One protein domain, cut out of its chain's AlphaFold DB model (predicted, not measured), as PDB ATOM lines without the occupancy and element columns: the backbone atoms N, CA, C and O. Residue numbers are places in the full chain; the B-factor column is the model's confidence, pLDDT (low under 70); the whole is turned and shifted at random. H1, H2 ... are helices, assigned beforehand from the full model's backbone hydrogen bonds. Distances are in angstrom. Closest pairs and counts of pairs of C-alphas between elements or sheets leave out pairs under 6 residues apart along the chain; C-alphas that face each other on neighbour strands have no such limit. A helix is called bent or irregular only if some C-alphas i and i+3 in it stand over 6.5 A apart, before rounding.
ATOM      1  N   SER A  31     -12.306  -9.938  39.851       61.69
ATOM      2  CA  SER A  31     -13.146  -9.739  38.656       61.69
ATOM      3  C   SER A  31     -14.080  -8.532  38.743       61.69
ATOM      4  O   SER A  31     -14.291  -7.830  37.755       61.69
ATOM      5  N   LEU A  32     -14.610  -8.252  39.934       68.88
ATOM      6  CA  LEU A  32     -15.482  -7.102  40.166       68.88
ATOM      7  C   LEU A  32     -14.703  -5.784  40.173       68.88
ATOM      8  O   LEU A  32     -15.263  -4.747  39.827       68.88
ATOM      9  N   ARG A  33     -13.418  -5.808  40.547       70.31
ATOM     10  CA  ARG A  33     -12.564  -4.617  40.521       70.31
ATOM     11  C   ARG A  33     -12.130  -4.264  39.100       70.31
ATOM     12  O   ARG A  33     -12.192  -3.086  38.762       70.31
ATOM     13  N   ALA A  34     -11.771  -5.252  38.278       70.69
ATOM     14  CA  ALA A  34     -11.441  -5.041  36.864       70.69
ATOM     15  C   ALA A  34     -12.604  -4.362  36.116       70.69
ATOM     16  O   ALA A  34     -12.447  -3.273  35.573       70.69
ATOM     17  N   VAL A  35     -13.820  -4.899  36.249       77.94
ATOM     18  CA  VAL A  35     -15.025  -4.317  35.625       77.94
ATOM     19  C   VAL A  35     -15.300  -2.896  36.099       77.94
ATOM     20  O   VAL A  35     -15.696  -2.047  35.309       77.94
ATOM     21  N   GLN A  36     -15.075  -2.592  37.378       81.75
ATOM     22  CA  GLN A  36     -15.240  -1.227  37.879       81.75
ATOM     23  C   GLN A  36     -14.236  -0.243  37.268       81.75
ATOM     24  O   GLN A  36     -14.563   0.937  37.123       81.75
ATOM     25  N   VAL A  37     -13.019  -0.689  36.945       82.44
ATOM     26  CA  VAL A  37     -12.031   0.135  36.238       82.44
ATOM     27  C   VAL A  37     -12.514   0.398  34.813       82.44
ATOM     28  O   VAL A  37     -12.648   1.566  34.441       82.44
ATOM     29  N   ASP A  38     -12.904  -0.644  34.082       84.31
ATOM     30  CA  ASP A  38     -13.386  -0.521  32.701       84.31
ATOM     31  C   ASP A  38     -14.644   0.363  32.610       84.31
ATOM     32  O   ASP A  38     -14.732   1.274  31.783       84.31
ATOM     33  N   GLN A  39     -15.593   0.180  33.536       89.25
ATOM     34  CA  GLN A  39     -16.810   0.994  33.633       89.25
ATOM     35  C   GLN A  39     -16.498   2.473  33.870       89.25
ATOM     36  O   GLN A  39     -17.144   3.349  33.288       89.25
ATOM     37  N   ARG A  40     -15.499   2.789  34.704       88.62
ATOM     38  CA  ARG A  40     -15.093   4.183  34.938       88.62
ATOM     39  C   ARG A  40     -14.542   4.823  33.674       88.62
ATOM     40  O   ARG A  40     -14.842   5.993  33.437       88.62
ATOM     41  N   GLU A  41     -13.767   4.095  32.881       87.88
ATOM     42  CA  GLU A  41     -13.220   4.618  31.629       87.88
ATOM     43  C   GLU A  41     -14.323   4.843  30.586       87.88
ATOM     44  O   GLU A  41     -14.422   5.943  30.029       87.88
ATOM     45  N   VAL A  42     -15.244   3.887  30.420       90.56
ATOM     46  CA  VAL A  42     -16.416   4.036  29.536       90.56
ATOM     47  C   VAL A  42     -17.294   5.226  29.941       90.56
ATOM     48  O   VAL A  42     -17.758   5.961  29.069       90.56
ATOM     49  N   ILE A  43     -17.492   5.465  31.242       92.69
ATOM     50  CA  ILE A  43     -18.282   6.596  31.764       92.69
ATOM     51  C   ILE A  43     -17.579   7.946  31.563       92.69
ATOM     52  O   ILE A  43     -18.234   8.968  31.343       92.69
ATOM     53  N   LYS A  44     -16.250   7.995  31.698       91.94
ATOM     54  CA  LYS A  44     -15.491   9.239  31.509       91.94
ATOM     55  C   LYS A  44     -15.472   9.653  30.046       91.94
ATOM     56  O   LYS A  44     -15.572  10.846  29.770       91.94
ATOM     57  N   ARG A  45     -15.370   8.688  29.129       92.31
ATOM     58  CA  ARG A  45     -15.069   8.946  27.719       92.31
ATOM     59  C   ARG A  45     -16.016   9.941  27.030       92.31
ATOM     60  O   ARG A  45     -15.487  10.813  26.336       92.31
ATOM     61  N   PRO A  46     -17.351   9.892  27.215       94.19
ATOM     62  CA  PRO A  46     -18.241  10.875  26.615       94.19
ATOM     63  C   PRO A  46     -17.966  12.296  27.095       94.19
ATOM     64  O   PRO A  46     -18.148  13.219  26.322       94.19
ATOM     65  N   ARG A  47     -17.493  12.521  28.329       93.31
ATOM     66  CA  ARG A  47     -17.372  13.875  28.908       93.31
ATOM     67  C   ARG A  47     -16.569  14.835  28.027       93.31
ATOM     68  O   ARG A  47     -16.981  15.988  27.886       93.31
ATOM     69  N   ASP A  48     -15.524  14.330  27.377       92.19
ATOM     70  CA  ASP A  48     -14.642  15.094  26.488       92.19
ATOM     71  C   ASP A  48     -15.198  15.259  25.059       92.19
ATOM     72  O   ASP A  48     -14.758  16.130  24.310       92.19
ATOM     73  N   GLY A  49     -16.184  14.446  24.680       95.75
ATOM     74  CA  GLY A  49     -16.715  14.347  23.324       95.75
ATOM     75  C   GLY A  49     -15.853  13.501  22.375       95.75
ATOM     76  O   GLY A  49     -14.732  13.082  22.688       95.75
ATOM     77  N   PHE A  50     -16.397  13.208  21.198       97.62
ATOM     78  CA  PHE A  50     -15.786  12.370  20.166       97.62
ATOM     79  C   PHE A  50     -15.443  13.179  18.910       97.62
ATOM     80  O   PHE A  50     -16.191  14.049  18.481       97.62
ATOM     81  N   ARG A  51     -14.319  12.850  18.269       96.56
ATOM     82  CA  ARG A  51     -13.857  13.533  17.044       96.56
ATOM     83  C   ARG A  51     -14.676  13.184  15.796       96.56
ATOM     84  O   ARG A  51     -14.547  13.859  14.771       96.56
ATOM     85  N   SER A  52     -15.440  12.096  15.865       95.12
ATOM     86  CA  SER A  52     -16.217  11.520  14.768       95.12
ATOM     87  C   SER A  52     -17.279  10.552  15.293       95.12
ATOM     88  O   SER A  52     -17.176  10.059  16.421       95.12
ATOM     89  N   ALA A  53     -18.245  10.232  14.434       94.94
ATOM     90  CA  ALA A  53     -19.244   9.194  14.658       94.94
ATOM     91  C   ALA A  53     -18.629   7.795  14.813       94.94
ATOM     92  O   ALA A  53     -18.976   7.088  15.752       94.94
ATOM     93  N   VAL A  54     -17.599   7.454  14.028       95.75
ATOM     94  CA  VAL A  54     -16.778   6.241  14.233       95.75
ATOM     95  C   VAL A  54     -16.283   6.126  15.681       95.75
ATOM     96  O   VAL A  54     -16.307   5.052  16.281       95.75
ATOM     97  N   GLY A  55     -15.853   7.243  16.280       96.88
ATOM     98  CA  GLY A  55     -15.449   7.281  17.685       96.88
ATOM     99  C   GLY A  55     -16.597   6.985  18.653       96.88
ATOM    100  O   GLY A  55     -16.372   6.312  19.658       96.88
ATOM    101  N   ILE A  56     -17.807   7.454  18.338       97.50
ATOM    102  CA  ILE A  56     -19.035   7.179  19.097       97.50
ATOM    103  C   ILE A  56     -19.406   5.696  18.979       97.50
ATOM    104  O   ILE A  56     -19.621   5.051  19.999       97.50
ATOM    105  N   ILE A  57     -19.417   5.129  17.770       97.94
ATOM    106  CA  ILE A  57     -19.784   3.727  17.509       97.94
ATOM    107  C   ILE A  57     -18.825   2.761  18.211       97.94
ATOM    108  O   ILE A  57     -19.268   1.844  18.898       97.94
ATOM    109  N   ARG A  58     -17.509   3.000  18.122       97.44
ATOM    110  CA  ARG A  58     -16.509   2.206  18.860       97.44
ATOM    111  C   ARG A  58     -16.725   2.278  20.367       97.44
ATOM    112  O   ARG A  58     -16.586   1.281  21.065       97.44
ATOM    113  N   TRP A  59     -17.065   3.461  20.872       97.38
ATOM    114  CA  TRP A  59     -17.381   3.622  22.284       97.38
ATOM    115  C   TRP A  59     -18.671   2.894  22.673       97.38
ATOM    116  O   TRP A  59     -18.686   2.260  23.722       97.38
ATOM    117  N   LEU A  60     -19.716   2.927  21.844       97.44
ATOM    118  CA  LEU A  60     -20.963   2.198  22.083       97.44
ATOM    119  C   LEU A  60     -20.752   0.681  22.104       97.44
ATOM    120  O   LEU A  60     -21.298   0.015  22.980       97.44
ATOM    121  N   GLN A  61     -19.928   0.147  21.197       96.88
ATOM    122  CA  GLN A  61     -19.524  -1.263  21.199       96.88
ATOM    123  C   GLN A  61     -18.798  -1.624  22.504       96.88
ATOM    124  O   GLN A  61     -19.223  -2.530  23.218       96.88
ATOM    125  N   ALA A  62     -17.770  -0.858  22.883       95.31
ATOM    126  CA  ALA A  62     -17.044  -1.096  24.130       95.31
ATOM    127  C   ALA A  62     -17.950  -0.951  25.369       95.31
ATOM    128  O   ALA A  62     -17.851  -1.723  26.322       95.31
ATOM    129  N   ALA A  63     -18.869   0.019  25.358       95.25
ATOM    130  CA  ALA A  63     -19.844   0.210  26.421       95.25
ATOM    131  C   ALA A  63     -20.801  -0.983  26.526       95.25
ATOM    132  O   ALA A  63     -21.105  -1.406  27.640       95.25
ATOM    133  N   ALA A  64     -21.230  -1.563  25.402       95.06
ATOM    134  CA  ALA A  64     -22.024  -2.788  25.393       95.06
ATOM    135  C   ALA A  64     -21.283  -3.923  26.115       95.06
ATOM    136  O   ALA A  64     -21.838  -4.516  27.031       95.06
ATOM    137  N   VAL A  65     -20.007  -4.161  25.800       93.12
ATOM    138  CA  VAL A  65     -19.190  -5.195  26.464       93.12
ATOM    139  C   VAL A  65     -19.043  -4.934  27.965       93.12
ATOM    140  O   VAL A  65     -19.355  -5.796  28.783       93.12
ATOM    141  N   VAL A  66     -18.621  -3.732  28.354       91.06
ATOM    142  CA  VAL A  66     -18.325  -3.382  29.757       91.06
ATOM    143  C   VAL A  66     -19.582  -3.359  30.638       91.06
ATOM    144  O   VAL A  66     -19.526  -3.585  31.852       91.06
ATOM    145  N   THR A  67     -20.738  -3.101  30.030       92.81
ATOM    146  CA  THR A  67     -22.050  -3.211  30.680       92.81
ATOM    147  C   THR A  67     -22.692  -4.584  30.497       92.81
ATOM    148  O   THR A  67     -23.827  -4.764  30.910       92.81
ATOM    149  N   LEU A  68     -22.003  -5.567  29.915       91.81
ATOM    150  CA  LEU A  68     -22.528  -6.916  29.675       91.81
ATOM    151  C   LEU A  68     -23.829  -6.943  28.855       91.81
ATOM    152  O   LEU A  68     -24.704  -7.779  29.074       91.81
ATOM    153  N   GLY A  69     -23.962  -6.001  27.927       93.06
ATOM    154  CA  GLY A  69     -25.148  -5.810  27.107       93.06
ATOM    155  C   GLY A  69     -26.305  -5.167  27.869       93.06
ATOM    156  O   GLY A  69     -27.429  -5.210  27.398       93.06
ATOM    157  N   GLU A  70     -26.099  -4.588  29.050       94.75
ATOM    158  CA  GLU A  70     -27.193  -4.025  29.856       94.75
ATOM    159  C   GLU A  70     -27.646  -2.632  29.398       94.75
ATOM    160  O   GLU A  70     -28.510  -2.046  30.045       94.75
ATOM    161  N   LEU A  71     -27.079  -2.065  28.330       93.62
ATOM    162  CA  LEU A  71     -27.599  -0.835  27.723       93.62
ATOM    163  C   LEU A  71     -28.975  -1.073  27.092       93.62
ATOM    164  O   LEU A  71     -29.291  -2.183  26.668       93.62
ATOM    165  N   ASP A  72     -29.787  -0.016  27.044       91.31
ATOM    166  CA  ASP A  72     -31.112  -0.072  26.430       91.31
ATOM    167  C   ASP A  72     -30.961  -0.268  24.908       91.31
ATOM    168  O   ASP A  72     -30.187   0.449  24.275       91.31
ATOM    169  N   ASP A  73     -31.692  -1.219  24.315       86.12
ATOM    170  CA  ASP A  73     -31.504  -1.609  22.904       86.12
ATOM    171  C   ASP A  73     -31.772  -0.446  21.921       86.12
ATOM    172  O   ASP A  73     -31.098  -0.325  20.900       86.12
ATOM    173  N   ASP A  74     -32.697   0.463  22.251       91.88
ATOM    174  CA  ASP A  74     -33.009   1.636  21.420       91.88
ATOM    175  C   ASP A  74     -31.924   2.728  21.489       91.88
ATOM    176  O   ASP A  74     -31.826   3.572  20.596       91.88
ATOM    177  N   LEU A  75     -31.059   2.699  22.513       93.88
ATOM    178  CA  LEU A  75     -30.081   3.757  22.776       93.88
ATOM    179  C   LEU A  75     -29.101   3.942  21.612       93.88
ATOM    180  O   LEU A  75     -28.711   5.066  21.307       93.88
ATOM    181  N   TYR A  76     -28.700   2.859  20.944       94.88
ATOM    182  CA  TYR A  76     -27.774   2.920  19.810       94.88
ATOM    183  C   TYR A  76     -28.352   3.754  18.664       94.88
ATOM    184  O   TYR A  76     -27.705   4.680  18.168       94.88
ATOM    185  N   ARG A  77     -29.608   3.468  18.305       94.12
ATOM    186  CA  ARG A  77     -30.357   4.197  17.284       94.12
ATOM    187  C   ARG A  77     -30.631   5.631  17.723       94.12
ATOM    188  O   ARG A  77     -30.463   6.551  16.926       94.12
ATOM    189  N   ASP A  78     -31.026   5.837  18.974       94.12
ATOM    190  CA  ASP A  78     -31.339   7.168  19.489       94.12
ATOM    191  C   ASP A  78     -30.123   8.096  19.442       94.12
ATOM    192  O   ASP A  78     -30.237   9.227  18.977       94.12
ATOM    193  N   LEU A  79     -28.940   7.607  19.819       94.81
ATOM    194  CA  LEU A  79     -27.727   8.426  19.880       94.81
ATOM    195  C   LEU A  79     -27.093   8.752  18.524       94.81
ATOM    196  O   LEU A  79     -26.333   9.718  18.450       94.81
ATOM    197  N   VAL A  80     -27.336   7.946  17.488       94.25
ATOM    198  CA  VAL A  80     -26.650   8.080  16.185       94.25
ATOM    199  C   VAL A  80     -27.607   8.454  15.051       94.25
ATOM    200  O   VAL A  80     -27.212   9.146  14.114       94.25
ATOM    201  N   VAL A  81     -28.869   8.027  15.131       92.62
ATOM    202  CA  VAL A  81     -29.848   8.162  14.041       92.62
ATOM    203  C   VAL A  81     -30.966   9.136  14.400       92.62
ATOM    204  O   VAL A  81     -31.296  10.014  13.605       92.62
ATOM    205  N   ALA A  82     -31.591   8.973  15.569       92.31
ATOM    206  CA  ALA A  82     -32.864   9.634  15.863       92.31
ATOM    207  C   ALA A  82     -32.755  10.972  16.610       92.31
ATOM    208  O   ALA A  82     -33.595  11.844  16.377       92.31
ATOM    209  N   ASP A  83     -31.753  11.167  17.469       95.06
ATOM    210  CA  ASP A  83     -31.561  12.410  18.222       95.06
ATOM    211  C   ASP A  83     -30.318  13.170  17.733       95.06
ATOM    212  O   ASP A  83     -29.214  13.017  18.256       95.06
ATOM    213  N   ASP A  84     -30.510  14.038  16.733       93.56
ATOM    214  CA  ASP A  84     -29.443  14.892  16.185       93.56
ATOM    215  C   ASP A  84     -28.812  15.806  17.250       93.56
ATOM    216  O   ASP A  84     -27.609  16.069  17.229       93.56
ATOM    217  N   VAL A  85     -29.598  16.264  18.231       96.62
ATOM    218  CA  VAL A  85     -29.093  17.136  19.302       96.62
ATOM    219  C   VAL A  85     -28.153  16.352  20.208       96.62
ATOM    220  O   VAL A  85     -27.093  16.857  20.589       96.62
ATOM    221  N   MET A  86     -28.519  15.119  20.544       96.69
ATOM    222  CA  MET A  86     -27.684  14.244  21.350       96.69
ATOM    223  C   MET A  86     -26.455  13.741  20.580       96.69
ATOM    224  O   MET A  86     -25.356  13.736  21.138       96.69
ATOM    225  N   PHE A  87     -26.596  13.416  19.293       96.75
ATOM    226  CA  PHE A  87     -25.475  13.080  18.413       96.75
ATOM    227  C   PHE A  87     -24.452  14.222  18.351       96.75
ATOM    228  O   PHE A  87     -23.265  14.022  18.625       96.75
ATOM    229  N   GLN A  88     -24.914  15.456  18.107       97.31
ATOM    230  CA  GLN A  88     -24.071  16.647  18.196       97.31
ATOM    231  C   GLN A  88     -23.422  16.763  19.573       97.31
ATOM    232  O   GLN A  88     -22.217  17.001  19.667       97.31
ATOM    233  N   ALA A  89     -24.193  16.581  20.649       97.88
ATOM    234  CA  ALA A  89     -23.673  16.663  22.004       97.88
ATOM    235  C   ALA A  89     -22.552  15.654  22.258       97.88
ATOM    236  O   ALA A  89     -21.625  15.993  22.985       97.88
ATOM    237  N   LEU A  90     -22.583  14.461  21.664       97.81
ATOM    238  CA  LEU A  90     -21.515  13.468  21.788       97.81
ATOM    239  C   LEU A  90     -20.233  13.871  21.061       97.81
ATOM    240  O   LEU A  90     -19.151  13.490  21.499       97.81
ATOM    241  N   LEU A  91     -20.306  14.666  20.001       97.69
ATOM    242  CA  LEU A  91     -19.116  15.143  19.304       97.69
ATOM    243  C   LEU A  91     -18.331  16.160  20.150       97.69
ATOM    244  O   LEU A  91     -18.878  16.821  21.033       97.69
ATOM    245  N   ASP A  92     -17.032  16.301  19.898       97.00
ATOM    246  CA  ASP A  92     -16.221  17.378  20.468       97.00
ATOM    247  C   ASP A  92     -16.470  18.718  19.749       97.00
ATOM    248  O   ASP A  92     -17.227  18.805  18.780       97.00
ATOM    249  N   ALA A  93     -15.895  19.803  20.274       95.62
ATOM    250  CA  ALA A  93     -16.143  21.143  19.742       95.62
ATOM    251  C   ALA A  93     -15.689  21.301  18.279       95.62
ATOM    252  O   ALA A  93     -16.401  21.925  17.490       95.62
ATOM    253  N   ASP A  94     -14.551  20.708  17.912       95.81
ATOM    254  CA  ASP A  94     -13.986  20.810  16.566       95.81
ATOM    255  C   ASP A  94     -14.827  20.020  15.555       95.81
ATOM    256  O   ASP A  94     -15.125  20.506  14.463       95.81
ATOM    257  N   ALA A  95     -15.250  18.810  15.926       95.12
ATOM    258  CA  ALA A  95     -16.114  17.974  15.107       95.12
ATOM    259  C   ALA A  95     -17.490  18.617  14.902       95.12
ATOM    260  O   ALA A  95     -17.952  18.687  13.762       95.12
ATOM    261  N   ARG A  96     -18.107  19.168  15.960       95.31
ATOM    262  CA  ARG A  96     -19.371  19.911  15.832       95.31
ATOM    263  C   ARG A  96     -19.232  21.105  14.883       95.31
ATOM    264  O   ARG A  96     -20.065  21.278  14.001       95.31
ATOM    265  N   ALA A  97     -18.173  21.902  15.031       94.81
ATOM    266  CA  ALA A  97     -17.931  23.075  14.188       94.81
ATOM    267  C   ALA A  97     -17.680  22.728  12.712       94.81
ATOM    268  O   ALA A  97     -18.001  23.522  11.830       94.81
ATOM    269  N   ARG A  98     -17.101  21.553  12.440       92.69
ATOM    270  CA  ARG A  98     -16.859  21.061  11.080       92.69
ATOM    271  C   ARG A  98     -18.131  20.542  10.411       92.69
ATOM    272  O   ARG A  98     -18.318  20.782   9.224       92.69
ATOM    273  N   LEU A  99     -18.948  19.796  11.150       90.19
ATOM    274  CA  LEU A  99     -20.070  19.034  10.596       90.19
ATOM    275  C   LEU A  99     -21.381  19.831  10.555       90.19
ATOM    276  O   LEU A  99     -22.223  19.575   9.698       90.19
ATOM    277  N   PHE A 100     -21.553  20.817  11.439       92.44
ATOM    278  CA  PHE A 100     -22.820  21.529  11.594       92.44
ATOM    279  C   PHE A 100     -22.672  23.017  11.297       92.44
ATOM    280  O   PHE A 100     -21.765  23.693  11.778       92.44
ATOM    281  N   ARG A 101     -23.625  23.554  10.527       93.75
ATOM    282  CA  ARG A 101     -23.693  24.990  10.218       93.75
ATOM    283  C   ARG A 101     -23.943  25.839  11.465       93.75
ATOM    284  O   ARG A 101     -23.407  26.940  11.572       93.75
ATOM    285  N   GLU A 102     -24.771  25.333  12.373       95.38
ATOM    286  CA  GLU A 102     -25.095  25.951  13.659       95.38
ATOM    287  C   GLU A 102     -24.785  24.937  14.768       95.38
ATOM    288  O   GLU A 102     -25.668  24.184  15.174       95.38
ATOM    289  N   PRO A 103     -23.515  24.858  15.211       96.50
ATOM    290  CA  PRO A 103     -23.087  23.873  16.195       96.50
ATOM    291  C   PRO A 103     -23.785  24.055  17.539       96.50
ATOM    292  O   PRO A 103     -23.916  25.179  18.032       96.50
ATOM    293  N   LEU A 104     -24.136  22.940  18.180       97.31
ATOM    294  CA  LEU A 104     -24.610  22.951  19.557       97.31
ATOM    295  C   LEU A 104     -23.597  23.620  20.505       97.31
ATOM    296  O   LEU A 104     -22.393  23.324  20.480       97.31
ATOM    297  N   ASP A 105     -24.119  24.487  21.373       96.19
ATOM    298  CA  ASP A 105     -23.360  25.177  22.414       96.19
ATOM    299  C   ASP A 105     -22.628  24.197  23.353       96.19
ATOM    300  O   ASP A 105     -23.128  23.114  23.669       96.19
ATOM    301  N   ALA A 106     -21.429  24.582  23.801       95.19
ATOM    302  CA  ALA A 106     -20.556  23.713  24.582       95.19
ATOM    303  C   ALA A 106     -21.143  23.349  25.956       95.19
ATOM    304  O   ALA A 106     -21.081  22.177  26.336       95.19
ATOM    305  N   ASP A 107     -21.757  24.305  26.660       97.06
ATOM    306  CA  ASP A 107     -22.351  24.064  27.982       97.06
ATOM    307  C   ASP A 107     -23.585  23.161  27.853       97.06
ATOM    308  O   ASP A 107     -23.831  22.268  28.680       97.06
ATOM    309  N   ARG A 108     -24.355  23.351  26.773       97.62
ATOM    310  CA  ARG A 108     -25.497  22.484  26.466       97.62
ATOM    311  C   ARG A 108     -25.056  21.064  26.121       97.62
ATOM    312  O   ARG A 108     -25.649  20.122  26.647       97.62
ATOM    313  N   ALA A 109     -24.026  20.913  25.289       97.88
ATOM    314  CA  ALA A 109     -23.455  19.615  24.945       97.88
ATOM    315  C   ALA A 109     -22.956  18.885  26.200       97.88
ATOM    316  O   ALA A 109     -23.305  17.728  26.420       97.88
ATOM    317  N   GLU A 110     -22.209  19.567  27.073       97.44
ATOM    318  CA  GLU A 110     -21.726  18.968  28.320       97.44
ATOM    319  C   GLU A 110     -22.881  18.497  29.215       97.44
ATOM    320  O   GLU A 110     -22.840  17.386  29.743       97.44
ATOM    321  N   THR A 111     -23.935  19.308  29.348       98.00
ATOM    322  CA  THR A 111     -25.128  18.949  30.129       98.00
ATOM    323  C   THR A 111     -25.771  17.665  29.608       98.00
ATOM    324  O   THR A 111     -25.972  16.733  30.379       98.00
ATOM    325  N   LEU A 112     -26.009  17.572  28.298       98.06
ATOM    326  CA  LEU A 112     -26.610  16.388  27.675       98.06
ATOM    327  C   LEU A 112     -25.751  15.131  27.849       98.06
ATOM    328  O   LEU A 112     -26.266  14.053  28.140       98.06
ATOM    329  N   ARG A 113     -24.423  15.259  27.757       97.94
ATOM    330  CA  ARG A 113     -23.516  14.131  28.008       97.94
ATOM    331  C   ARG A 113     -23.552  13.665  29.465       97.94
ATOM    332  O   ARG A 113     -23.489  12.463  29.718       97.94
ATOM    333  N   ARG A 114     -23.678  14.584  30.432       97.12
ATOM    334  CA  ARG A 114     -23.893  14.219  31.847       97.12
ATOM    335  C   ARG A 114     -25.245  13.523  32.041       97.12
ATOM    336  O   ARG A 114     -25.307  12.534  32.774       97.12
ATOM    337  N   ASP A 115     -26.289  13.986  31.361       97.25
ATOM    338  CA  ASP A 115     -27.621  13.378  31.416       97.25
ATOM    339  C   ASP A 115     -27.605  11.948  30.849       97.25
ATOM    340  O   ASP A 115     -28.100  11.034  31.505       97.25
ATOM    341  N   LEU A 116     -26.928  11.704  29.720       96.81
ATOM    342  CA  LEU A 116     -26.711  10.355  29.177       96.81
ATOM    343  C   LEU A 116     -26.008   9.428  30.167       96.81
ATOM    344  O   LEU A 116     -26.433   8.290  30.380       96.81
ATOM    345  N   ILE A 117     -24.925   9.913  30.781       96.00
ATOM    346  CA  ILE A 117     -24.162   9.130  31.756       96.00
ATOM    347  C   ILE A 117     -25.054   8.724  32.931       96.00
ATOM    348  O   ILE A 117     -25.031   7.572  33.357       96.00
ATOM    349  N   THR A 118     -25.817   9.672  33.471       96.12
ATOM    350  CA  THR A 118     -26.635   9.450  34.670       96.12
ATOM    351  C   THR A 118     -27.893   8.634  34.388       96.12
ATOM    352  O   THR A 118     -28.296   7.851  35.245       96.12
ATOM    353  N   THR A 119     -28.478   8.778  33.198       96.00
ATOM    354  CA  THR A 119     -29.757   8.153  32.832       96.00
ATOM    355  C   THR A 119     -29.582   6.751  32.257       96.00
ATOM    356  O   THR A 119     -30.379   5.875  32.578       96.00
ATOM    357  N   HIS A 120     -28.530   6.511  31.466       95.56
ATOM    358  CA  HIS A 120     -28.358   5.239  30.752       95.56
ATOM    359  C   HIS A 120     -27.122   4.462  31.220       95.56
ATOM    360  O   HIS A 120     -27.239   3.321  31.666       95.56
ATOM    361  N   LEU A 121     -25.932   5.078  31.189       94.88
ATOM    362  CA  LEU A 121     -24.679   4.342  31.429       94.88
ATOM    363  C   LEU A 121     -24.526   3.869  32.875       94.88
ATOM    364  O   LEU A 121     -24.212   2.706  33.113       94.88
ATOM    365  N   ALA A 122     -24.721   4.759  33.852       93.31
ATOM    366  CA  ALA A 122     -24.536   4.410  35.257       93.31
ATOM    367  C   ALA A 122     -25.531   3.326  35.720       93.31
ATOM    368  O   ALA A 122     -25.083   2.360  36.344       93.31
ATOM    369  N   PRO A 123     -26.834   3.392  35.378       95.62
ATOM    370  CA  PRO A 123     -27.761   2.295  35.649       95.62
ATOM    371  C   PRO A 123     -27.363   0.972  34.983       95.62
ATOM    372  O   PRO A 123     -27.410  -0.062  35.649       95.62
ATOM    373  N   ALA A 124     -26.920   0.988  33.721       94.81
ATOM    374  CA  ALA A 124     -26.448  -0.219  33.037       94.81
ATOM    375  C   ALA A 124     -25.209  -0.826  33.718       94.81
ATOM    376  O   ALA A 124     -25.145  -2.035  33.917       94.81
ATOM    377  N   CYS A 125     -24.265   0.003  34.179       92.56
ATOM    378  CA  CYS A 125     -23.100  -0.456  34.944       92.56
ATOM    379  C   CYS A 125     -23.498  -1.141  36.262       92.56
ATOM    380  O   CYS A 125     -22.916  -2.163  36.628       92.56
ATOM    381  N   VAL A 126     -24.504  -0.603  36.965       91.75
ATOM    382  CA  VAL A 126     -25.041  -1.219  38.190       91.75
ATOM    383  C   VAL A 126     -25.687  -2.569  37.878       91.75
ATOM    384  O   VAL A 126     -25.382  -3.543  38.564       91.75
ATOM    385  N   ARG A 127     -26.515  -2.658  36.826       93.62
ATOM    386  CA  ARG A 127     -27.111  -3.933  36.383       93.62
ATOM    387  C   ARG A 127     -26.036  -4.965  36.053       93.62
ATOM    388  O   ARG A 127     -26.073  -6.066  36.592       93.62
ATOM    389  N   ALA A 128     -25.032  -4.576  35.271       89.44
ATOM    390  CA  ALA A 128     -23.906  -5.427  34.904       89.44
ATOM    391  C   ALA A 128     -23.167  -5.969  36.136       89.44
ATOM    392  O   ALA A 128     -22.876  -7.162  36.229       89.44
ATOM    393  N   TYR A 129     -22.912  -5.101  37.121       86.19
ATOM    394  CA  TYR A 129     -22.278  -5.488  38.378       86.19
ATOM    395  C   TYR A 129     -23.119  -6.511  39.153       86.19
ATOM    396  O   TYR A 129     -22.596  -7.539  39.585       86.19
ATOM    397  N   THR A 130     -24.428  -6.274  39.287       86.56
ATOM    398  CA  THR A 130     -25.356  -7.210  39.943       86.56
ATOM    399  C   THR A 130     -25.444  -8.547  39.203       86.56
ATOM    400  O   THR A 130     -25.448  -9.604  39.840       86.56
ATOM    401  N   THR A 131     -25.455  -8.528  37.868       85.06
ATOM    402  CA  THR A 131     -25.428  -9.732  37.028       85.06
ATOM    403  C   THR A 131     -24.155 -10.543  37.278       85.06
ATOM    404  O   THR A 131     -24.227 -11.760  37.460       85.06
ATOM    405  N   LEU A 132     -22.990  -9.894  37.358       79.88
ATOM    406  CA  LEU A 132     -21.729 -10.573  37.680       79.88
ATOM    407  C   LEU A 132     -21.709 -11.136  39.091       79.88
ATOM    408  O   LEU A 132     -21.248 -12.258  39.276       79.88
ATOM    409  N   GLU A 133     -22.191 -10.382  40.075       77.75
ATOM    410  CA  GLU A 133     -22.252 -10.841  41.460       77.75
ATOM    411  C   GLU A 133     -23.149 -12.074  41.608       77.75
ATOM    412  O   GLU A 133     -22.751 -13.049  42.253       77.75
ATOM    413  N   THR A 134     -24.322 -12.056  40.973       77.94
ATOM    414  CA  THR A 134     -25.261 -13.187  40.972       77.94
ATOM    415  C   THR A 134     -24.604 -14.405  40.337       77.94
ATOM    416  O   THR A 134     -24.485 -15.449  40.976       77.94
ATOM    417  N   LYS A 135     -24.064 -14.237  39.120       69.12
ATOM    418  CA  LYS A 135     -23.367 -15.308  38.403       69.12
ATOM    419  C   LYS A 135     -22.179 -15.838  39.210       69.12
ATOM    420  O   LYS A 135     -21.973 -17.036  39.233       69.12
ATOM    421  N   ALA A 136     -21.392 -14.992  39.874       64.38
ATOM    422  CA  ALA A 136     -20.251 -15.424  40.688       64.38
ATOM    423  C   ALA A 136     -20.670 -16.209  41.944       64.38
ATOM    424  O   ALA A 136     -20.007 -17.182  42.304       64.38
ATOM    425  N   MET A 164     -12.357 -10.817  34.281       59.84
ATOM    426  CA  MET A 164     -11.615 -12.090  34.289       59.84
ATOM    427  C   MET A 164     -12.280 -13.205  33.469       59.84
ATOM    428  O   MET A 164     -12.188 -14.386  33.813       59.84
ATOM    429  N   ARG A 165     -13.008 -12.845  32.411       68.94
ATOM    430  CA  ARG A 165     -13.825 -13.769  31.628       68.94
ATOM    431  C   ARG A 165     -13.409 -13.694  30.157       68.94
ATOM    432  O   ARG A 165     -13.922 -12.830  29.451       68.94
ATOM    433  N   PRO A 166     -12.554 -14.622  29.682       73.06
ATOM    434  CA  PRO A 166     -11.986 -14.585  28.332       73.06
ATOM    435  C   PRO A 166     -13.014 -14.432  27.205       73.06
ATOM    436  O   PRO A 166     -12.740 -13.741  26.234       73.06
ATOM    437  N   GLY A 167     -14.214 -15.004  27.355       77.69
ATOM    438  CA  GLY A 167     -15.280 -14.871  26.355       77.69
ATOM    439  C   GLY A 167     -15.766 -13.432  26.133       77.69
ATOM    440  O   GLY A 167     -16.190 -13.109  25.031       77.69
ATOM    441  N   TYR A 168     -15.674 -12.546  27.137       84.12
ATOM    442  CA  TYR A 168     -15.998 -11.127  26.940       84.12
ATOM    443  C   TYR A 168     -14.906 -10.381  26.170       84.12
ATOM    444  O   TYR A 168     -15.231  -9.469  25.420       84.12
ATOM    445  N   ASP A 169     -13.637 -10.772  26.299       83.75
ATOM    446  CA  ASP A 169     -12.565 -10.173  25.491       83.75
ATOM    447  C   ASP A 169     -12.541 -10.735  24.073       83.75
ATOM    448  O   ASP A 169     -12.194 -10.029  23.130       83.75
ATOM    449  N   GLU A 170     -12.903 -12.009  23.916       87.31
ATOM    450  CA  GLU A 170     -13.051 -12.649  22.614       87.31
ATOM    451  C   GLU A 170     -14.164 -11.983  21.809       87.31
ATOM    452  O   GLU A 170     -13.885 -11.485  20.720       87.31
ATOM    453  N   ILE A 171     -15.368 -11.843  22.379       91.44
ATOM    454  CA  ILE A 171     -16.464 -11.161  21.683       91.44
ATOM    455  C   ILE A 171     -16.145  -9.676  21.443       91.44
ATOM    456  O   ILE A 171     -16.488  -9.130  20.403       91.44
ATOM    457  N   ASP A 172     -15.454  -9.003  22.369       93.06
ATOM    458  CA  ASP A 172     -15.018  -7.614  22.185       93.06
ATOM    459  C   ASP A 172     -14.020  -7.479  21.029       93.06
ATOM    460  O   ASP A 172     -14.127  -6.560  20.215       93.06
ATOM    461  N   ARG A 173     -13.070  -8.413  20.918       93.94
ATOM    462  CA  ARG A 173     -12.130  -8.482  19.796       93.94
ATOM    463  C   ARG A 173     -12.867  -8.726  18.481       93.94
ATOM    464  O   ARG A 173     -12.661  -7.953  17.552       93.94
ATOM    465  N   GLU A 174     -13.733  -9.732  18.420       95.62
ATOM    466  CA  GLU A 174     -14.506 -10.078  17.217       95.62
ATOM    467  C   GLU A 174     -15.382  -8.907  16.755       95.62
ATOM    468  O   GLU A 174     -15.394  -8.553  15.579       95.62
ATOM    469  N   GLN A 175     -16.049  -8.219  17.685       97.56
ATOM    470  CA  GLN A 175     -16.839  -7.025  17.375       97.56
ATOM    471  C   GLN A 175     -15.981  -5.883  16.827       97.56
ATOM    472  O   GLN A 175     -16.378  -5.201  15.880       97.56
ATOM    473  N   ARG A 176     -14.795  -5.650  17.400       97.19
ATOM    474  CA  ARG A 176     -13.867  -4.625  16.898       97.19
ATOM    475  C   ARG A 176     -13.322  -4.971  15.522       97.19
ATOM    476  O   ARG A 176     -13.180  -4.063  14.705       97.19
ATOM    477  N   GLU A 177     -13.011  -6.239  15.279       97.12
ATOM    478  CA  GLU A 177     -12.553  -6.741  13.984       97.12
ATOM    479  C   GLU A 177     -13.646  -6.567  12.926       97.12
ATOM    480  O   GLU A 177     -13.387  -5.922  11.913       97.12
ATOM    481  N   ALA A 178     -14.887  -6.969  13.218       97.88
ATOM    482  CA  ALA A 178     -16.027  -6.788  12.319       97.88
ATOM    483  C   ALA A 178     -16.292  -5.309  11.979       97.88
ATOM    484  O   ALA A 178     -16.563  -4.967  10.827       97.88
ATOM    485  N   LEU A 179     -16.192  -4.401  12.958       98.06
ATOM    486  CA  LEU A 179     -16.314  -2.961  12.703       98.06
ATOM    487  C   LEU A 179     -15.133  -2.414  11.889       98.06
ATOM    488  O   LEU A 179     -15.306  -1.550  11.030       98.06
ATOM    489  N   GLN A 180     -13.916  -2.883  12.170       96.81
ATOM    490  CA  GLN A 180     -12.720  -2.458  11.450       96.81
ATOM    491  C   GLN A 180     -12.748  -2.918   9.992       96.81
ATOM    492  O   GLN A 180     -12.351  -2.146   9.121       96.81
ATOM    493  N   GLU A 181     -13.215  -4.132   9.726       96.50
ATOM    494  CA  GLU A 181     -13.428  -4.642   8.376       96.50
ATOM    495  C   GLU A 181     -14.463  -3.795   7.633       96.50
ATOM    496  O   GLU A 181     -14.150  -3.255   6.575       96.50
ATOM    497  N   PHE A 182     -15.620  -3.540   8.254       96.94
ATOM    498  CA  PHE A 182     -16.660  -2.679   7.687       96.94
ATOM    499  C   PHE A 182     -16.126  -1.300   7.260       96.94
ATOM    500  O   PHE A 182     -16.352  -0.860   6.136       96.94
ATOM    501  N   TRP A 183     -15.361  -0.619   8.122       94.94
ATOM    502  CA  TRP A 183     -14.773   0.686   7.780       94.94
ATOM    503  C   TRP A 183     -13.579   0.614   6.827       94.94
ATOM    504  O   TRP A 183     -13.171   1.644   6.291       94.94
ATOM    505  N   SER A 184     -12.990  -0.565   6.628       93.62
ATOM    506  CA  SER A 184     -11.959  -0.753   5.600       93.62
ATOM    507  C   SER A 184     -12.571  -0.776   4.194       93.62
ATOM    508  O   SER A 184     -11.857  -0.510   3.226       93.62
ATOM    509  N   GLY A 185     -13.889  -0.992   4.108       93.69
ATOM    510  CA  GLY A 185     -14.672  -1.004   2.881       93.69
ATOM    511  C   GLY A 185     -14.605  -2.343   2.151       93.69
ATOM    512  O   GLY A 185     -13.678  -3.130   2.342       93.69
ATOM    513  N   PHE A 186     -15.588  -2.572   1.281       96.69
ATOM    514  CA  PHE A 186     -15.707  -3.794   0.489       96.69
ATOM    515  C   PHE A 186     -15.535  -3.493  -1.000       96.69
ATOM    516  O   PHE A 186     -16.016  -2.487  -1.520       96.69
ATOM    517  N   THR A 187     -14.859  -4.389  -1.709       95.94
ATOM    518  CA  THR A 187     -14.638  -4.314  -3.160       95.94
ATOM    519  C   THR A 187     -15.631  -5.193  -3.916       95.94
ATOM    520  O   THR A 187     -16.015  -4.880  -5.049       95.94
ATOM    521  N   THR A 188     -16.047  -6.311  -3.315       97.25
ATOM    522  CA  THR A 188     -16.924  -7.298  -3.956       97.25
ATOM    523  C   THR A 188     -18.109  -7.682  -3.078       97.25
ATOM    524  O   THR A 188     -18.059  -7.581  -1.858       97.25
ATOM    525  N   GLU A 189     -19.191  -8.139  -3.710       97.44
ATOM    526  CA  GLU A 189     -20.360  -8.676  -3.000       97.44
ATOM    527  C   GLU A 189     -20.012  -9.934  -2.194       97.44
ATOM    528  O   GLU A 189     -20.601 -10.151  -1.141       97.44
ATOM    529  N   ASP A 190     -19.023 -10.715  -2.643       98.00
ATOM    530  CA  ASP A 190     -18.520 -11.874  -1.900       98.00
ATOM    531  C   ASP A 190     -17.866 -11.438  -0.576       98.00
ATOM    532  O   ASP A 190     -18.154 -12.027   0.459       98.00
ATOM    533  N   GLU A 191     -17.079 -10.353  -0.570       98.00
ATOM    534  CA  GLU A 191     -16.498  -9.790   0.665       98.00
ATOM    535  C   GLU A 191     -17.583  -9.271   1.627       98.00
ATOM    536  O   GLU A 191     -17.494  -9.484   2.834       98.00
ATOM    537  N   VAL A 192     -18.645  -8.642   1.105       97.94
ATOM    538  CA  VAL A 192     -19.806  -8.250   1.927       97.94
ATOM    539  C   VAL A 192     -20.486  -9.486   2.520       97.94
ATOM    540  O   VAL A 192     -20.869  -9.488   3.689       97.94
ATOM    541  N   GLN A 193     -20.648 -10.544   1.724       97.50
ATOM    542  CA  GLN A 193     -21.269 -11.781   2.175       97.50
ATOM    543  C   GLN A 193     -20.436 -12.478   3.258       97.50
ATOM    544  O   GLN A 193     -21.027 -12.970   4.222       97.50
ATOM    545  N   ASP A 194     -19.113 -12.515   3.113       97.25
ATOM    546  CA  ASP A 194     -18.195 -13.084   4.103       97.25
ATOM    547  C   ASP A 194     -18.294 -12.308   5.425       97.25
ATOM    548  O   ASP A 194     -18.607 -12.904   6.457       97.25
ATOM    549  N   TRP A 195     -18.224 -10.973   5.382       98.00
ATOM    550  CA  TRP A 195     -18.429 -10.124   6.562       98.00
ATOM    551  C   TRP A 195     -19.790 -10.364   7.241       98.00
ATOM    552  O   TRP A 195     -19.885 -10.481   8.464       98.00
ATOM    553  N   LEU A 196     -20.870 -10.501   6.459       97.00
ATOM    554  CA  LEU A 196     -22.203 -10.819   6.985       97.00
ATOM    555  C   LEU A 196     -22.276 -12.210   7.640       97.00
ATOM    556  O   LEU A 196     -23.107 -12.409   8.531       97.00
ATOM    557  N   GLN A 197     -21.466 -13.183   7.203       94.38
ATOM    558  CA  GLN A 197     -21.362 -14.475   7.889       94.38
ATOM    559  C   GLN A 197     -20.586 -14.340   9.197       94.38
ATOM    560  O   GLN A 197     -21.057 -14.857  10.212       94.38
ATOM    561  N   ASP A 198     -19.474 -13.611   9.190       94.56
ATOM    562  CA  ASP A 198     -18.598 -13.430  10.352       94.56
ATOM    563  C   ASP A 198     -19.282 -12.633  11.476       94.56
ATOM    564  O   ASP A 198     -19.031 -12.859  12.664       94.56
ATOM    565  N   LEU A 199     -20.271 -11.792  11.144       95.94
ATOM    566  CA  LEU A 199     -21.146 -11.161  12.139       95.94
ATOM    567  C   LEU A 199     -21.853 -12.163  13.061       95.94
ATOM    568  O   LEU A 199     -22.254 -11.785  14.165       95.94
ATOM    569  N   LYS A 200     -22.042 -13.424  12.655       92.81
ATOM    570  CA  LYS A 200     -22.639 -14.442  13.533       92.81
ATOM    571  C   LYS A 200     -21.778 -14.703  14.759       92.81
ATOM    572  O   LYS A 200     -22.343 -14.842  15.841       92.81
ATOM    573  N   ASP A 201     -20.461 -14.715  14.606       91.38
ATOM    574  CA  ASP A 201     -19.541 -14.942  15.717       91.38
ATOM    575  C   ASP A 201     -19.501 -13.687  16.603       91.38
ATOM    576  O   ASP A 201     -19.878 -13.745  17.775       91.38
ATOM    577  N   ALA A 202     -19.294 -12.509  15.998       94.69
ATOM    578  CA  ALA A 202     -19.258 -11.224  16.709       94.69
ATOM    579  C   ALA A 202     -20.564 -10.861  17.459       94.69
ATOM    580  O   ALA A 202     -20.567 -10.053  18.396       94.69
ATOM    581  N   THR A 203     -21.700 -11.438  17.053       95.00
ATOM    582  CA  THR A 203     -23.011 -11.244  17.698       95.00
ATOM    583  C   THR A 203     -23.443 -12.434  18.549       95.00
ATOM    584  O   THR A 203     -24.561 -12.414  19.059       95.00
ATOM    585  N   ASN A 204     -22.625 -13.482  18.697       93.44
ATOM    586  CA  ASN A 204     -23.023 -14.744  19.331       93.44
ATOM    587  C   ASN A 204     -24.393 -15.248  18.808       93.44
ATOM    588  O   ASN A 204     -25.325 -15.557  19.562       93.44
ATOM    589  N   SER A 205     -24.545 -15.228  17.481       93.25
ATOM    590  CA  SER A 205     -25.753 -15.576  16.723       93.25
ATOM    591  C   SER A 205     -27.016 -14.774  17.083       93.25
ATOM    592  O   SER A 205     -28.126 -15.245  16.845       93.25
ATOM    593  N   GLN A 206     -26.877 -13.571  17.654       96.12
ATOM    594  CA  GLN A 206     -28.011 -12.683  17.963       96.12
ATOM    595  C   GLN A 206     -28.379 -11.731  16.814       96.12
ATOM    596  O   GLN A 206     -29.310 -10.931  16.937       96.12
ATOM    597  N   ILE A 207     -27.665 -11.793  15.690       95.44
ATOM    598  CA  ILE A 207     -28.100 -11.155  14.444       95.44
ATOM    599  C   ILE A 207     -29.337 -11.885  13.873       95.44
ATOM    600  O   ILE A 207     -29.399 -13.116  13.958       95.44
ATOM    601  N   PRO A 208     -30.341 -11.186  13.299       94.62
ATOM    602  CA  PRO A 208     -31.507 -11.847  12.708       94.62
ATOM    603  C   PRO A 208     -31.126 -12.847  11.606       94.62
ATOM    604  O   PRO A 208     -30.256 -12.574  10.783       94.62
ATOM    605  N   GLU A 209     -31.810 -13.994  11.551       92.69
ATOM    606  CA  GLU A 209     -31.503 -15.077  10.598       92.69
ATOM    607  C   GLU A 209     -31.587 -14.622   9.130       92.69
ATOM    608  O   GLU A 209     -30.798 -15.052   8.288       92.69
ATOM    609  N   ASP A 210     -32.518 -13.720   8.825       95.25
ATOM    610  CA  ASP A 210     -32.732 -13.164   7.491       95.25
ATOM    611  C   ASP A 210     -31.867 -11.928   7.194       95.25
ATOM    612  O   ASP A 210     -31.942 -11.392   6.088       95.25
ATOM    613  N   PHE A 211     -31.038 -11.474   8.143       96.12
ATOM    614  CA  PHE A 211     -30.285 -10.223   8.029       96.12
ATOM    615  C   PHE A 211     -29.368 -10.206   6.806       96.12
ATOM    616  O   PHE A 211     -29.456  -9.294   5.986       96.12
ATOM    617  N   ALA A 212     -28.553 -11.250   6.633       95.94
ATOM    618  CA  ALA A 212     -27.642 -11.338   5.496       95.94
ATOM    619  C   ALA A 212     -28.402 -11.320   4.161       95.94
ATOM    620  O   ALA A 212     -28.054 -10.570   3.255       95.94
ATOM    621  N   ALA A 213     -29.495 -12.083   4.055       95.81
ATOM    622  CA  ALA A 213     -30.319 -12.101   2.849       95.81
ATOM    623  C   ALA A 213     -30.951 -10.730   2.566       95.81
ATOM    624  O   ALA A 213     -31.004 -10.306   1.417       95.81
ATOM    625  N   ARG A 214     -31.408 -10.019   3.604       96.56
ATOM    626  CA  ARG A 214     -31.966  -8.670   3.470       96.56
ATOM    627  C   ARG A 214     -30.934  -7.673   2.959       96.56
ATOM    628  O   ARG A 214     -31.254  -6.944   2.030       96.56
ATOM    629  N   VAL A 215     -29.724  -7.668   3.521       96.69
ATOM    630  CA  VAL A 215     -28.643  -6.768   3.083       96.69
ATOM    631  C   VAL A 215     -28.231  -7.082   1.643       96.69
ATOM    632  O   VAL A 215     -28.187  -6.180   0.818       96.69
ATOM    633  N   MET A 216     -28.032  -8.360   1.304       97.19
ATOM    634  CA  MET A 216     -27.635  -8.774  -0.052       97.19
ATOM    635  C   MET A 216     -28.722  -8.555  -1.118       97.19
ATOM    636  O   MET A 216     -28.430  -8.576  -2.311       97.19
ATOM    637  N   HIS A 217     -29.984  -8.378  -0.722       97.00
ATOM    638  CA  HIS A 217     -31.087  -8.069  -1.638       97.00
ATOM    639  C   HIS A 217     -31.472  -6.587  -1.662       97.00
ATOM    640  O   HIS A 217     -32.337  -6.200  -2.451       97.00
ATOM    641  N   ASP A 218     -30.846  -5.761  -0.828       96.31
ATOM    642  CA  ASP A 218     -31.023  -4.318  -0.835       96.31
ATOM    643  C   ASP A 218     -29.938  -3.683  -1.715       96.31
ATOM    644  O   ASP A 218     -28.797  -3.495  -1.296       96.31
ATOM    645  N   GLU A 219     -30.306  -3.353  -2.959       93.50
ATOM    646  CA  GLU A 219     -29.404  -2.705  -3.923       93.50
ATOM    647  C   GLU A 219     -28.813  -1.403  -3.366       93.50
ATOM    648  O   GLU A 219     -27.647  -1.113  -3.606       93.50
ATOM    649  N   THR A 220     -29.585  -0.646  -2.576       92.12
ATOM    650  CA  THR A 220     -29.097   0.607  -1.989       92.12
ATOM    651  C   THR A 220     -28.053   0.322  -0.919       92.12
ATOM    652  O   THR A 220     -27.002   0.957  -0.915       92.12
ATOM    653  N   ALA A 221     -28.307  -0.643  -0.033       93.31
ATOM    654  CA  ALA A 221     -27.330  -1.022   0.981       93.31
ATOM    655  C   ALA A 221     -26.032  -1.542   0.348       93.31
ATOM    656  O   ALA A 221     -24.949  -1.122   0.749       93.31
ATOM    657  N   LEU A 222     -26.128  -2.402  -0.671       95.38
ATOM    658  CA  LEU A 222     -24.959  -2.896  -1.398       95.38
ATOM    659  C   LEU A 222     -24.188  -1.777  -2.094       95.38
ATOM    660  O   LEU A 222     -22.960  -1.773  -2.037       95.38
ATOM    661  N   ASP A 223     -24.878  -0.822  -2.715       94.00
ATOM    662  CA  ASP A 223     -24.229   0.316  -3.359       94.00
ATOM    663  C   ASP A 223     -23.418   1.141  -2.351       94.00
ATOM    664  O   ASP A 223     -22.250   1.437  -2.610       94.00
ATOM    665  N   TYR A 224     -23.963   1.422  -1.162       94.44
ATOM    666  CA  TYR A 224     -23.202   2.100  -0.109       94.44
ATOM    667  C   TYR A 224     -22.036   1.259   0.429       94.44
ATOM    668  O   TYR A 224     -20.929   1.782   0.562       94.44
ATOM    669  N   LEU A 225     -22.243  -0.035   0.700       94.44
ATOM    670  CA  LEU A 225     -21.197  -0.935   1.217       94.44
ATOM    671  C   LEU A 225     -20.022  -1.091   0.244       94.44
ATOM    672  O   LEU A 225     -18.873  -1.202   0.666       94.44
ATOM    673  N   LEU A 226     -20.314  -1.091  -1.055       95.06
ATOM    674  CA  LEU A 226     -19.337  -1.277  -2.130       95.06
ATOM    675  C   LEU A 226     -18.806   0.054  -2.681       95.06
ATOM    676  O   LEU A 226     -18.043   0.057  -3.650       95.06
ATOM    677  N   GLY A 227     -19.249   1.188  -2.124       90.81
ATOM    678  CA  GLY A 227     -18.903   2.528  -2.604       90.81
ATOM    679  C   GLY A 227     -19.317   2.787  -4.059       90.81
ATOM    680  O   GLY A 227     -18.651   3.536  -4.778       90.81
ATOM    681  N   ARG A 228     -20.381   2.136  -4.541       89.62
ATOM    682  CA  ARG A 228     -20.887   2.257  -5.914       89.62
ATOM    683  C   ARG A 228     -21.916   3.380  -5.988       89.62
ATOM    684  O   ARG A 228     -22.887   3.392  -5.251       89.62
ATOM    685  N   GLY A 229     -21.732   4.312  -6.923       75.94
ATOM    686  CA  GLY A 229     -22.757   5.319  -7.232       75.94
ATOM    687  C   GLY A 229     -23.035   6.337  -6.118       75.94
ATOM    688  O   GLY A 229     -24.017   7.073  -6.216       75.94
ATOM    689  N   VAL A 230     -22.182   6.406  -5.093       78.44
ATOM    690  CA  VAL A 230     -22.267   7.402  -4.023       78.44
ATOM    691  C   VAL A 230     -21.309   8.548  -4.341       78.44
ATOM    692  O   VAL A 230     -20.103   8.431  -4.158       78.44
ATOM    693  N   ASP A 231     -21.851   9.650  -4.863       81.88
ATOM    694  CA  ASP A 231     -21.066  10.845  -5.217       81.88
ATOM    695  C   ASP A 231     -20.786  11.764  -4.006       81.88
ATOM    696  O   ASP A 231     -20.005  12.711  -4.112       81.88
ATOM    697  N   ASP A 232     -21.450  11.520  -2.871       87.31
ATOM    698  CA  ASP A 232     -21.356  12.318  -1.646       87.31
ATOM    699  C   ASP A 232     -20.769  11.478  -0.503       87.31
ATOM    700  O   ASP A 232     -21.476  10.706   0.150       87.31
ATOM    701  N   ASP A 233     -19.466  11.646  -0.261       85.56
ATOM    702  CA  ASP A 233     -18.724  10.940   0.790       85.56
ATOM    703  C   ASP A 233     -19.350  11.140   2.181       85.56
ATOM    704  O   ASP A 233     -19.359  10.222   2.997       85.56
ATOM    705  N   LEU A 234     -19.919  12.319   2.462       85.19
ATOM    706  CA  LEU A 234     -20.502  12.620   3.770       85.19
ATOM    707  C   LEU A 234     -21.820  11.871   3.971       85.19
ATOM    708  O   LEU A 234     -22.097  11.388   5.069       85.19
ATOM    709  N   LEU A 235     -22.615  11.740   2.907       87.94
ATOM    710  CA  LEU A 235     -23.809  10.898   2.923       87.94
ATOM    711  C   LEU A 235     -23.444   9.414   3.073       87.94
ATOM    712  O   LEU A 235     -24.136   8.696   3.793       87.94
ATOM    713  N   ALA A 236     -22.358   8.966   2.434       89.56
ATOM    714  CA  ALA A 236     -21.850   7.601   2.569       89.56
ATOM    715  C   ALA A 236     -21.450   7.283   4.016       89.56
ATOM    716  O   ALA A 236     -21.888   6.279   4.577       89.56
ATOM    717  N   GLU A 237     -20.662   8.170   4.633       90.06
ATOM    718  CA  GLU A 237     -20.248   8.062   6.036       90.06
ATOM    719  C   GLU A 237     -21.465   8.049   6.972       90.06
ATOM    720  O   GLU A 237     -21.577   7.178   7.834       90.06
ATOM    721  N   GLN A 238     -22.422   8.958   6.760       91.00
ATOM    722  CA  GLN A 238     -23.637   9.029   7.571       91.00
ATOM    723  C   GLN A 238     -24.494   7.763   7.451       91.00
ATOM    724  O   GLN A 238     -24.989   7.257   8.459       91.00
ATOM    725  N   TRP A 239     -24.668   7.239   6.235       94.56
ATOM    726  CA  TRP A 239     -25.391   5.987   6.019       94.56
ATOM    727  C   TRP A 239     -24.706   4.822   6.736       94.56
ATOM    728  O   TRP A 239     -25.377   4.041   7.408       94.56
ATOM    729  N   ALA A 240     -23.378   4.736   6.640       94.56
ATOM    730  CA  ALA A 240     -22.581   3.713   7.304       94.56
ATOM    731  C   ALA A 240     -22.762   3.756   8.831       94.56
ATOM    732  O   ALA A 240     -22.999   2.721   9.461       94.56
ATOM    733  N   ASP A 241     -22.720   4.951   9.421       94.50
ATOM    734  CA  ASP A 241     -22.935   5.136  10.856       94.50
ATOM    735  C   ASP A 241     -24.346   4.707  11.287       94.50
ATOM    736  O   ASP A 241     -24.512   4.025  12.302       94.50
ATOM    737  N   TRP A 242     -25.366   5.063  10.499       95.56
ATOM    738  CA  TRP A 242     -26.753   4.666  10.750       95.56
ATOM    739  C   TRP A 242     -26.958   3.163  10.632       95.56
ATOM    740  O   TRP A 242     -27.563   2.557  11.516       95.56
ATOM    741  N   PHE A 243     -26.421   2.557   9.575       96.69
ATOM    742  CA  PHE A 243     -26.507   1.124   9.342       96.69
ATOM    743  C   PHE A 243     -25.928   0.339  10.523       96.69
ATOM    744  O   PHE A 243     -26.593  -0.545  11.064       96.69
ATOM    745  N   LEU A 244     -24.731   0.709  10.991       97.38
ATOM    746  CA  LEU A 244     -24.108   0.072  12.150       97.38
ATOM    747  C   LEU A 244     -24.926   0.273  13.431       97.38
ATOM    748  O   LEU A 244     -25.150  -0.686  14.172       97.38
ATOM    749  N   ALA A 245     -25.379   1.500  13.699       96.38
ATOM    750  CA  ALA A 245     -26.098   1.825  14.927       96.38
ATOM    751  C   ALA A 245     -27.487   1.181  15.013       96.38
ATOM    752  O   ALA A 245     -27.909   0.790  16.100       96.38
ATOM    753  N   GLU A 246     -28.191   1.064  13.889       94.81
ATOM    754  CA  GLU A 246     -29.540   0.498  13.836       94.81
ATOM    755  C   GLU A 246     -29.530  -1.027  13.687       94.81
ATOM    756  O   GLU A 246     -30.378  -1.702  14.266       94.81
ATOM    757  N   SER A 247     -28.575  -1.579  12.932       93.94
ATOM    758  CA  SER A 247     -28.631  -2.988  12.518       93.94
ATOM    759  C   SER A 247     -27.599  -3.898  13.179       93.94
ATOM    760  O   SER A 247     -27.848  -5.096  13.285       93.94
ATOM    761  N   VAL A 248     -26.452  -3.369  13.615       96.75
ATOM    762  CA  VAL A 248     -25.319  -4.196  14.076       96.75
ATOM    763  C   VAL A 248     -25.094  -4.068  15.582       96.75
ATOM    764  O   VAL A 248     -25.062  -5.077  16.288       96.75
ATOM    765  N   LEU A 249     -24.984  -2.841  16.104       97.12
ATOM    766  CA  LEU A 249     -24.712  -2.606  17.528       97.12
ATOM    767  C   LEU A 249     -25.745  -3.243  18.479       97.12
ATOM    768  O   LEU A 249     -25.318  -3.803  19.494       97.12
ATOM    769  N   PRO A 250     -27.062  -3.239  18.187       96.44
ATOM    770  CA  PRO A 250     -28.028  -3.927  19.042       96.44
ATOM    771  C   PRO A 250     -27.765  -5.437  19.128       96.44
ATOM    772  O   PRO A 250     -27.837  -6.023  20.209       96.44
ATOM    773  N   SER A 251     -27.381  -6.074  18.017       96.69
ATOM    774  CA  SER A 251     -27.033  -7.500  17.994       96.69
ATOM    775  C   SER A 251     -25.708  -7.792  18.699       96.69
ATOM    776  O   SER A 251     -25.593  -8.830  19.347       96.69
ATOM    777  N   PHE A 252     -24.735  -6.876  18.665       97.12
ATOM    778  CA  PHE A 252     -23.539  -6.971  19.511       97.12
ATOM    779  C   PHE A 252     -23.895  -6.950  20.998       97.12
ATOM    780  O   PHE A 252     -23.441  -7.810  21.754       97.12
ATOM    781  N   ALA A 253     -24.743  -6.012  21.422       95.81
ATOM    782  CA  ALA A 253     -25.185  -5.913  22.811       95.81
ATOM    783  C   ALA A 253     -25.950  -7.164  23.263       95.81
ATOM    784  O   ALA A 253     -25.679  -7.710  24.335       95.81
ATOM    785  N   ALA A 254     -26.856  -7.659  22.418       94.94
ATOM    786  CA  ALA A 254     -27.565  -8.907  22.659       94.94
ATOM    787  C   ALA A 254     -26.596 -10.093  22.774       94.94
ATOM    788  O   ALA A 254     -26.730 -10.885  23.706       94.94
ATOM    789  N   GLY A 255     -25.597 -10.186  21.890       94.00
ATOM    790  CA  GLY A 255     -24.580 -11.238  21.917       94.00
ATOM    791  C   GLY A 255     -23.786 -11.272  23.217       94.00
ATOM    792  O   GLY A 255     -23.618 -12.329  23.822       94.00
ATOM    793  N   VAL A 256     -23.381 -10.102  23.714       93.31
ATOM    794  CA  VAL A 256     -22.712  -9.974  25.017       93.31
ATOM    795  C   VAL A 256     -23.632 -10.437  26.155       93.31
ATOM    796  O   VAL A 256     -23.194 -11.142  27.069       93.31
ATOM    797  N   ARG A 257     -24.918 -10.071  26.107       91.19
ATOM    798  CA  ARG A 257     -25.909 -10.410  27.142       91.19
ATOM    799  C   ARG A 257     -26.145 -11.918  27.254       91.19
ATOM    800  O   ARG A 257     -26.361 -12.426  28.358       91.19
ATOM    801  N   THR A 258     -26.092 -12.634  26.129       89.38
ATOM    802  CA  THR A 258     -26.338 -14.083  26.056       89.38
ATOM    803  C   THR A 258     -25.119 -14.943  26.373       89.38
ATOM    804  O   THR A 258     -25.291 -16.147  26.560       89.38
ATOM    805  N   LEU A 259     -23.917 -14.362  26.500       85.31
ATOM    806  CA  LEU A 259     -22.720 -15.120  26.868       85.31
ATOM    807  C   LEU A 259     -22.912 -15.861  28.200       85.31
ATOM    808  O   LEU A 259     -23.071 -15.268  29.283       85.31
ATOM    809  N   ASN A 260     -22.877 -17.193  28.115       62.78
ATOM    810  CA  ASN A 260     -22.980 -18.063  29.273       62.78
ATOM    811  C   ASN A 260     -21.615 -18.197  29.960       62.78
ATOM    812  O   ASN A 260     -20.593 -18.351  29.295       62.78
ATOM    813  N   PRO A 261     -21.555 -18.240  31.303       52.00
ATOM    814  CA  PRO A 261     -20.277 -18.380  32.000       52.00
ATOM    815  C   PRO A 261     -19.550 -19.710  31.718       52.00
ATOM    816  O   PRO A 261     -18.349 -19.794  31.938       52.00
ATOM    817  N   SER A 262     -20.241 -20.751  31.245       43.47
ATOM    818  CA  SER A 262     -19.637 -22.047  30.892       43.47
ATOM    819  C   SER A 262     -18.862 -22.020  29.567       43.47
ATOM    820  O   SER A 262     -17.864 -22.725  29.436       43.47
ATOM    821  N   GLU A 263     -19.271 -21.191  28.602       45.91
ATOM    822  CA  GLU A 263     -18.547 -20.988  27.331       45.91
ATOM    823  C   GLU A 263     -17.229 -20.231  27.564       45.91
ATOM    824  O   GLU A 263     -16.216 -20.496  26.921       45.91
ATOM    825  N   VAL A 264     -17.205 -19.395  28.603       47.75
ATOM    826  CA  VAL A 264     -16.052 -18.603  29.050       47.75
ATOM    827  C   VAL A 264     -14.909 -19.463  29.633       47.75
ATOM    828  O   VAL A 264     -13.761 -19.026  29.630       47.75
ATOM    829  N   ILE A 265     -15.187 -20.688  30.106       38.78
ATOM    830  CA  ILE A 265     -14.184 -21.600  30.707       38.78
ATOM    831  C   ILE A 265     -13.551 -22.533  29.654       38.78
ATOM    832  O   ILE A 265     -12.391 -22.937  29.774       38.78
ATOM    833  N   HIS A 266     -14.280 -22.878  28.589       33.69
ATOM    834  CA  HIS A 266     -13.746 -23.746  27.535       33.69
ATOM    835  C   HIS A 266     -12.772 -23.024  26.594       33.69
ATOM    836  O   HIS A 266     -11.833 -23.658  26.108       33.69
ATOM    837  N   ALA A 267     -12.911 -21.705  26.423       39.81
ATOM    838  CA  ALA A 267     -11.966 -20.897  25.649       39.81
ATOM    839  C   ALA A 267     -10.542 -20.898  26.252       39.81
ATOM    840  O   ALA A 267      -9.555 -20.888  25.521       39.81
ATOM    841  N   SER A 268     -10.396 -21.021  27.581       35.06
ATOM    842  CA  SER A 268      -9.081 -21.047  28.246       35.06
ATOM    843  C   SER A 268      -8.397 -22.423  28.263       35.06
ATOM    844  O   SER A 268      -7.271 -22.540  28.743       35.06
TER     845      SER A 268
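What this domain is: This is residues 31 to 136 and 164 to 268 of the 282 residues of an uncharacterized protein of Halocalculus aciditolerans (UniProt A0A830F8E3). A flat slab of mostly aligned helices has H2 in its middle, with H1 and the bent H6 on one side of it and H7 and the bent H11 on the other; H8 packs on H7, and H9 on H8. Of the short helices, H3 and H4 lie between H11a and H6a, H10 packs across H11a, and the last one, H12, crosses the beginning of H7. The printed part has 211 residues with twelve named helices, H1 to H12 in order, and no named strand, so the class is all helix. The whole is compact, with a radius of gyration of the C-alphas of 17.6 A, and spans 53 by 46 by 22 A.

Where its parts are: H1, residues 31 to 48, begins at C-alpha 31, (-13.146, -9.739, 38.656), and is 27.7 A long. It is irregular, but only just: C-alphas 43 and 46 are 6.7 A apart. H2, residues 53 to 66, is 19.7 A long. H3, residues 75 to 82, is irregular, but only just, with C-alphas 79 and 82 at 6.6 A. H4 is residues 84 to 90 and H5 residues 93 to 99. H6, residues 106 to 136, was assigned as one helix by its hydrogen bonds but is bent, with C-alphas 119 and 122 at 6.9 A; its arms, H6a, residues 106 to 119, and H6b, residues 122 to 136, stand at 29 degrees. H7, residues 166 to 184, begins at (-11.986, -14.585, 28.332) and is 26.6 A long. H8 is residues 189 to 202, 19.9 A long, H9 residues 211 to 217 and H10 residues 219 to 225. H11, residues 233 to 258, was likewise assigned as one helix but is bent, with C-alphas 246 and 249 at 6.8 A; its arms, H11a, residues 233 to 246, and H11b, residues 249 to 258, stand at 26 degrees. H12, residues 263 to 268, ends at (-9.081, -21.047, 28.246).

How they stand to each other: H2, H7, H8 and H11b form a bundle, helices side by side. H2 touches H11b with residues 60 to 65 alone, the closest C-alphas, of Ala 64 and Ala 253, being 5.1 A apart. H7 touches H2 with residues 168 to 176 alone, at a shallow tilt of 14 degrees, opposite ways; the closest C-alphas are those of Val 65 and Asp 172, 6.4 A. H7 and H8 are a hairpin, closest at C-alphas 175 and 202, 4.9 A. H8 and H9 are another, closest at C-alphas 196 and 212, 5.7 A. H1 and H2 form a third, closest at C-alphas 42 and 63, 6.0 A. H1 also touches H6b at a shallow tilt of 13 degrees, opposite ways, with C-alphas 39 and 125 closest, 6.6 A. H4 touches H6a about perpendicular, at 88 degrees, with C-alphas 89 and 109 closest, 4.2 A. H3 touches H11a, with C-alphas 77 and 246 closest, 5.1 A, and touches H4 only at the corner. H10 touches H11a about perpendicular, at 79 degrees, with C-alphas 224 and 236 closest, 6.3 A. H12 touches H7 about perpendicular, at 90 degrees, with C-alphas 264 and 167 closest, 4.7 A. H5 touches no helix; C-alphas 88 and 96 of H4 and H5 are 6.2 A apart. Every O i to N i+4 pair is within hydrogen-bond range in H2, H4, H5, H6a, H6b, H7, H9, H10, H11a and H11b; in H1 it is 11 of 14, in H3 3 of 4, in H8 8 of 10, and in H12 0 of 2, beside 1 of 3 O i to N i+3 pairs.

The domain as a whole: The two C-alphas farthest apart, those of Ala 136 and Asp 231, are 52.9 A apart. Residues 137 to 163 are not printed, and C-alphas 136 and 164 are 11.3 A apart across this cut. Of the links that are printed whole, none is long. The mean pLDDT of the printed part is 90.3; residues 31 to 32, 135 to 136, 164 to 165 and 260 to 268 are under 70, and H12 has a mean of 40.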